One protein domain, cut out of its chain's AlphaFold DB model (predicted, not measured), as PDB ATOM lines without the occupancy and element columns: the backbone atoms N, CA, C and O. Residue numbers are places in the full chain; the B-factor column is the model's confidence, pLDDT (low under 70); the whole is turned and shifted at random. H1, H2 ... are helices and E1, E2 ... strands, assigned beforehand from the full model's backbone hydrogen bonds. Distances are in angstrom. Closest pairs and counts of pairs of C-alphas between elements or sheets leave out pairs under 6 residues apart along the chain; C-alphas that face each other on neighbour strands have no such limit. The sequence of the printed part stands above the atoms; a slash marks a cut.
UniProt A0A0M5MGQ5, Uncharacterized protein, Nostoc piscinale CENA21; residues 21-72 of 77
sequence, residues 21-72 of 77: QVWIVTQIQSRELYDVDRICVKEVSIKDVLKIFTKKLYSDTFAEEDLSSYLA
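Overview. This is residues 21 to 72 of the 77 residues of an uncharacterized protein of Nostoc piscinale CENA21 (UniProt A0A0M5MGQ5). This is a flat, open arch: a small three-stranded sheet makes one limb, H1 leads away from the end of E3, and the chain then turns back into the short helix H2, which lies inside the arch, near H1 and away from the sheet. The turn at the far end, residues 57 to 65, sticks out. The printed part has 52 residues, with E1, E2, E3, H1 and H2 in that order along the chain; the sheet, in the order E1, E3, E2, is mixed, and so is the class, with helices and strands. It is only just loose, close to compact, with a radius of gyration of the C-alphas of 11.9 A and spans of 36 by 23 by 11 A.

Arrangement. Start at the inner strand E3, residues 39 to 45. The edge strand E1, residues 21 to 26, is its parallel neighbour at 24 degrees, with N 24 and O 42 within hydrogen-bond range at 2.9 A. The other edge strand, E2, residues 31 to 36, is antiparallel at 163 degrees and forms a hairpin with E3; look at N 43 and O 31, 2.8 A. H1, residues 46 to 57, is on the sheet but only grazes it, with residues 46 to 51; the closest C-alphas of E1 and H1, those of Thr 26 and Ile 46, are 5.8 A apart. H2, residues 64 to 70, is close to H1 but not clearly touching: their closest C-alphas, those of Ile 52 and Tyr 70, are 7.5 A apart. The two helices run opposite ways at a steep tilt of 54 degrees. H2 is apart from E1, E2 and E3. In H1 and H2 every O i to N i+4 pair is within hydrogen-bond range.

Along the chain. Find C-alpha 21 at (141.800, 177.669, 143.733), where E1 begins. E3 runs 18.8 A, and H1 runs 16.2 A from C-alpha 46 at (130.062, 178.738, 155.473). H2 ends at C-alpha 70, (142.324, 183.829, 156.565).

Size, cuts and confidence. The two C-alphas farthest apart, those of Asp 37 and Tyr 58, are 37.2 A apart. The printed part has no cut and no long link. The mean pLDDT of the printed part is 73.2; look for values under 70 at residue 21, residues 35 to 40, 59 to 68 and 70 to 72.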
ATOM      1  N   GLN A  21     142.339 178.263 142.518       63.62
ATOM      2  CA  GLN A  21     141.800 177.669 143.733       63.62
ATOM      3  C   GLN A  21     140.330 177.331 143.503       63.62
ATOM      4  O   GLN A  21     139.592 178.114 142.903       63.62
ATOM      5  N   VAL A  22     139.909 176.158 143.972       73.75
ATOM      6  CA  VAL A  22     138.498 175.760 143.965       73.75
ATOM      7  C   VAL A  22     138.052 175.621 145.407       73.75
ATOM      8  O   VAL A  22     138.621 174.833 146.164       73.75
ATOM      9  N   TRP A  23     137.033 176.389 145.785       77.75
ATOM     10  CA  TRP A  23     136.453 176.328 147.121       77.75
ATOM     11  C   TRP A  23     135.093 175.652 147.063       77.75
ATOM     12  O   TRP A  23     134.183 176.093 146.360       77.75
ATOM     13  N   ILE A  24     134.952 174.581 147.832       82.25
ATOM     14  CA  ILE A  24     133.679 173.911 148.056       82.25
ATOM     15  C   ILE A  24     133.123 174.467 149.363       82.25
ATOM     16  O   ILE A  24     133.654 174.187 150.435       82.25
ATOM     17  N   VAL A  25     132.071 175.284 149.279       83.19
ATOM     18  CA  VAL A  25     131.437 175.849 150.475       83.19
ATOM     19  C   VAL A  25     130.493 174.821 151.087       83.19
ATOM     20  O   VAL A  25     129.564 174.353 150.428       83.19
ATOM     21  N   THR A  26     130.718 174.472 152.351       83.50
ATOM     22  CA  THR A  26     129.956 173.434 153.059       83.50
ATOM     23  C   THR A  26     129.505 173.903 154.445       83.50
ATOM     24  O   THR A  26     129.911 174.955 154.934       83.50
ATOM     25  N   GLN A  27     128.637 173.130 155.104       82.56
ATOM     26  CA  GLN A  27     128.241 173.381 156.499       82.56
ATOM     27  C   GLN A  27     129.204 172.769 157.531       82.56
ATOM     28  O   GLN A  27     129.082 173.050 158.724       82.56
ATOM     29  N   ILE A  28     130.137 171.925 157.083       77.94
ATOM     30  CA  ILE A  28     131.100 171.213 157.932       77.94
ATOM     31  C   ILE A  28     132.358 172.067 158.166       77.94
ATOM     32  O   ILE A  28     132.361 173.258 157.855       77.94
ATOM     33  N   GLN A  29     133.393 171.504 158.796       77.38
ATOM     34  CA  GLN A  29     134.644 172.219 159.075       77.38
ATOM     35  C   GLN A  29     135.458 172.454 157.797       77.38
ATOM     36  O   GLN A  29     135.481 171.602 156.908       77.38
ATOM     37  N   SER A  30     136.134 173.605 157.735       78.69
ATOM     38  CA  SER A  30     137.078 173.918 156.660       78.69
ATOM     39  C   SER A  30     138.259 172.949 156.693       78.69
ATOM     40  O   SER A  30     138.811 172.689 157.763       78.69
ATOM     41  N   ARG A  31     138.658 172.428 155.534       74.81
ATOM     42  CA  ARG A  31     139.821 171.546 155.394       74.81
ATOM     43  C   ARG A  31     140.372 171.581 153.979       74.81
ATOM     44  O   ARG A  31     139.640 171.808 153.015       74.81
ATOM     45  N   GLU A  32     141.662 171.318 153.853       70.81
ATOM     46  CA  GLU A  32     142.251 171.032 152.553       70.81
ATOM     47  C   GLU A  32     141.884 169.604 152.152       70.81
ATOM     48  O   GLU A  32     141.965 168.684 152.966       70.81
ATOM     49  N   LEU A  33     141.387 169.429 150.929       70.31
ATOM     50  CA  LEU A  33     140.984 168.112 150.454       70.31
ATOM     51  C   LEU A  33     142.108 167.447 149.668       70.31
ATOM     52  O   LEU A  33     142.463 166.307 149.959       70.31
ATOM     53  N   TYR A  34     142.614 168.126 148.638       70.75
ATOM     54  CA  TYR A  34     143.664 167.603 147.767       70.75
ATOM     55  C   TYR A  34     144.250 168.695 146.861       70.75
ATOM     56  O   TYR A  34     143.533 169.590 146.402       70.75
ATOM     57  N   ASP A  35     145.543 168.564 146.550       64.50
ATOM     58  CA  ASP A  35     146.193 169.219 145.412       64.50
ATOM     59  C   ASP A  35     146.205 168.235 144.238       64.50
ATOM     60  O   ASP A  35     146.861 167.192 144.283       64.50
ATOM     61  N   VAL A  36     145.439 168.540 143.192       62.53
ATOM     62  CA  VAL A  36     145.484 167.786 141.934       62.53
ATOM     63  C   VAL A  36     145.818 168.761 140.832       62.53
ATOM     64  O   VAL A  36     145.156 169.782 140.674       62.53
ATOM     65  N   ASP A  37     146.860 168.459 140.059       62.97
ATOM     66  CA  ASP A  37     147.294 169.306 138.956       62.97
ATOM     67  C   ASP A  37     147.451 170.792 139.376       62.97
ATOM     68  O   ASP A  37     146.987 171.666 138.649       62.97
ATOM     69  N   ARG A  38     148.149 171.091 140.513       60.59
ATOM     70  CA  ARG A  38     148.348 172.442 141.151       60.59
ATOM     71  C   ARG A  38     147.039 173.248 141.161       60.59
ATOM     72  O   ARG A  38     147.037 174.463 140.945       60.59
ATOM     73  N   ILE A  39     145.927 172.552 141.369       66.69
ATOM     74  CA  ILE A  39     144.666 173.115 141.828       66.69
ATOM     75  C   ILE A  39     144.554 172.691 143.282       66.69
ATOM     76  O   ILE A  39     144.380 171.509 143.577       66.69
ATOM     77  N   CYS A  40     144.641 173.668 144.178       68.94
ATOM     78  CA  CYS A  40     144.338 173.447 145.581       68.94
ATOM     79  C   CYS A  40     142.813 173.460 145.742       68.94
ATOM     80  O   CYS A  40     142.157 174.485 145.496       68.94
ATOM     81  N   VAL A  41     142.248 172.306 146.100       71.88
ATOM     82  CA  VAL A  41     140.827 172.171 146.415       71.88
ATOM     83  C   VAL A  41     140.654 172.224 147.923       71.88
ATOM     84  O   VAL A  41     141.144 171.363 148.658       71.88
ATOM     85  N   LYS A  42     139.918 173.237 148.381       75.56
ATOM     86  CA  LYS A  42     139.613 173.443 149.796       75.56
ATOM     87  C   LYS A  42     138.119 173.315 150.029       75.56
ATOM     88  O   LYS A  42     137.314 173.902 149.304       75.56
ATOM     89  N   GLU A  43     137.748 172.580 151.064       80.06
ATOM     90  CA  GLU A  43     136.441 172.747 151.680       80.06
ATOM     91  C   GLU A  43     136.507 173.935 152.628       80.06
ATOM     92  O   GLU A  43     137.384 174.015 153.486       80.06
ATOM     93  N   VAL A  44     135.566 174.858 152.470       81.12
ATOM     94  CA  VAL A  44     135.456 176.038 153.318       81.12
ATOM     95  C   VAL A  44     134.096 176.020 153.994       81.12
ATOM     96  O   VAL A  44     133.054 175.933 153.343       81.12
ATOM     97  N   SER A  45     134.093 176.112 155.317       85.06
ATOM     98  CA  SER A  45     132.869 176.221 156.093       85.06
ATOM     99  C   SER A  45     132.183 177.550 155.817       85.06
ATOM    100  O   SER A  45     132.791 178.614 155.947       85.06
ATOM    101  N   ILE A  46     130.877 177.523 155.561       84.12
ATOM    102  CA  ILE A  46     130.062 178.738 155.473       84.12
ATOM    103  C   ILE A  46     130.166 179.581 156.752       84.12
ATOM    104  O   ILE A  46     130.113 180.807 156.687       84.12
ATOM    105  N   LYS A  47     130.381 178.954 157.917       84.25
ATOM    106  CA  LYS A  47     130.574 179.670 159.188       84.25
ATOM    107  C   LYS A  47     131.854 180.504 159.185       84.25
ATOM    108  O   LYS A  47     131.832 181.638 159.659       84.25
ATOM    109  N   ASP A  48     132.936 179.972 158.627       79.88
ATOM    110  CA  ASP A  48     134.218 180.676 158.534       79.88
ATOM    111  C   ASP A  48     134.137 181.825 157.524       79.88
ATOM    112  O   ASP A  48     134.586 182.934 157.817       79.88
ATOM    113  N   VAL A  49     133.453 181.607 156.392       83.12
ATOM    114  CA  VAL A  49     133.163 182.666 155.409       83.12
ATOM    115  C   VAL A  49     132.373 183.803 156.052       83.12
ATOM    116  O   VAL A  49     132.757 184.966 155.926       83.12
ATOM    117  N   LEU A  50     131.301 183.483 156.782       84.44
ATOM    118  CA  LEU A  50     130.488 184.483 157.474       84.44
ATOM    119  C   LEU A  50     131.297 185.226 158.538       84.44
ATOM    120  O   LEU A  50     131.187 186.439 158.636       84.44
ATOM    121  N   LYS A  51     132.161 184.542 159.292       83.06
ATOM    122  CA  LYS A  51     133.025 185.180 160.296       83.06
ATOM    123  C   LYS A  51     134.007 186.173 159.669       83.06
ATOM    124  O   LYS A  51     134.215 187.252 160.224       83.06
ATOM    125  N   ILE A  52     134.599 185.823 158.528       80.69
ATOM    126  CA  ILE A  52     135.473 186.724 157.766       80.69
ATOM    127  C   ILE A  52     134.665 187.907 157.239       80.69
ATOM    128  O   ILE A  52     135.085 189.048 157.403       80.69
ATOM    129  N   PHE A  53     133.489 187.658 156.663       79.69
ATOM    130  CA  PHE A  53     132.610 188.714 156.169       79.69
ATOM    131  C   PHE A  53     132.176 189.676 157.280       79.69
ATOM    132  O   PHE A  53     132.267 190.887 157.110       79.69
ATOM    133  N   THR A  54     131.799 189.163 158.450       80.12
ATOM    134  CA  THR A  54     131.463 189.993 159.608       80.12
ATOM    135  C   THR A  54     132.654 190.836 160.044       80.12
ATOM    136  O   THR A  54     132.484 192.024 160.271       80.12
ATOM    137  N   LYS A  55     133.872 190.279 160.107       74.19
ATOM    138  CA  LYS A  55     135.079 191.079 160.389       74.19
ATOM    139  C   LYS A  55     135.310 192.174 159.340       74.19
ATOM    140  O   LYS A  55     135.706 193.273 159.710       74.19
ATOM    141  N   LYS A  56     135.036 191.889 158.061       70.25
ATOM    142  CA  LYS A  56     135.152 192.856 156.955       70.25
ATOM    143  C   LYS A  56     134.138 193.987 157.036       70.25
ATOM    144  O   LYS A  56     134.494 195.114 156.736       70.25
ATOM    145  N   LEU A  57     132.899 193.710 157.444       73.94
ATOM    146  CA  LEU A  57     131.870 194.747 157.586       73.94
ATOM    147  C   LEU A  57     132.272 195.866 158.561       73.94
ATOM    148  O   LEU A  57     131.710 196.952 158.493       73.94
ATOM    149  N   TYR A  58     133.239 195.604 159.443       73.88
ATOM    150  CA  TYR A  58     133.767 196.560 160.414       73.88
ATOM    151  C   TYR A  58     135.202 197.022 160.095       73.88
ATOM    152  O   TYR A  58     135.893 197.502 160.990       73.88
ATOM    153  N   SER A  59     135.680 196.852 158.855       69.50
ATOM    154  CA  SER A  59     137.031 197.236 158.429       69.50
ATOM    155  C   SER A  59     137.002 198.018 157.110       69.50
ATOM    156  O   SER A  59     136.378 197.580 156.147       69.50
ATOM    157  N   ASP A  60     137.697 199.160 157.059       65.75
ATOM    158  CA  ASP A  60     137.626 200.117 155.938       65.75
ATOM    159  C   ASP A  60     138.439 199.710 154.691       65.75
ATOM    160  O   ASP A  60     138.280 200.303 153.624       65.75
ATOM    161  N   THR A  61     139.301 198.691 154.783       67.12
ATOM    162  CA  THR A  61     140.142 198.214 153.669       67.12
ATOM    163  C   THR A  61     140.388 196.713 153.763       67.12
ATOM    164  O   THR A  61     140.664 196.207 154.849       67.12
ATOM    165  N   PHE A  62     140.339 195.998 152.632       61.81
ATOM    166  CA  PHE A  62     140.601 194.558 152.603       61.81
ATOM    167  C   PHE A  62     141.240 194.103 151.280       61.81
ATOM    168  O   PHE A  62     140.619 194.250 150.225       61.81
ATOM    169  N   ALA A  63     142.439 193.508 151.333       66.38
ATOM    170  CA  ALA A  63     143.139 192.980 150.159       66.38
ATOM    171  C   ALA A  63     142.830 191.487 149.925       66.38
ATOM    172  O   ALA A  63     142.560 190.729 150.852       66.38
ATOM    173  N   GLU A  64     142.869 191.025 148.673       60.88
ATOM    174  CA  GLU A  64     142.624 189.613 148.314       60.88
ATOM    175  C   GLU A  64     143.594 188.637 149.014       60.88
ATOM    176  O   GLU A  64     143.224 187.523 149.400       60.88
ATOM    177  N   GLU A  65     144.822 189.092 149.248       67.44
ATOM    178  CA  GLU A  65     145.889 188.384 149.962       67.44
ATOM    179  C   GLU A  65     145.497 188.062 151.415       67.44
ATOM    180  O   GLU A  65     145.774 186.966 151.918       67.44
ATOM    181  N   ASP A  66     144.751 188.961 152.062       66.19
ATOM    182  CA  ASP A  66     144.233 188.759 153.413       66.19
ATOM    183  C   ASP A  66     143.181 187.644 153.429       66.19
ATOM    184  O   ASP A  66     143.158 186.814 154.337       66.19
ATOM    185  N   LEU A  67     142.319 187.564 152.403       65.94
ATOM    186  CA  LEU A  67     141.295 186.510 152.310       65.94
ATOM    187  C   LEU A  67     141.946 185.145 152.139       65.94
ATOM    188  O   LEU A  67     141.546 184.191 152.807       65.94
ATOM    189  N   SER A  68     142.957 185.078 151.276       64.81
ATOM    190  CA  SER A  68     143.746 183.867 151.064       64.81
ATOM    191  C   SER A  68     144.429 183.408 152.354       64.81
ATOM    192  O   SER A  68     144.443 182.213 152.639       64.81
ATOM    193  N   SER A  69     144.917 184.349 153.168       70.44
ATOM    194  CA  SER A  69     145.547 184.070 154.463       70.44
ATOM    195  C   SER A  69     144.541 183.606 155.521       70.44
ATOM    196  O   SER A  69     144.796 182.640 156.235       70.44
ATOM    197  N   TYR A  70     143.363 184.233 155.609       66.44
ATOM    198  CA  TYR A  70     142.324 183.829 156.565       66.44
ATOM    199  C   TYR A  70     141.694 182.471 156.249       66.44
ATOM    200  O   TYR A  70     141.217 181.792 157.156       66.44
ATOM    201  N   LEU A  71     141.675 182.093 154.971       66.62
ATOM    202  CA  LEU A  71     141.177 180.805 154.491       66.62
ATOM    203  C   LEU A  71     142.299 179.779 154.276       66.62
ATOM    204  O   LEU A  71     142.055 178.674 153.780       66.62
ATOM    205  N   ALA A  72     143.537 180.116 154.641       66.00
ATOM    206  CA  ALA A  72     144.612 179.147 154.706       66.00
ATOM    207  C   ALA A  72     144.313 178.176 155.855       66.00
ATOM    208  O   ALA A  72     144.382 178.524 157.032       66.00
TER     209      ALA A  72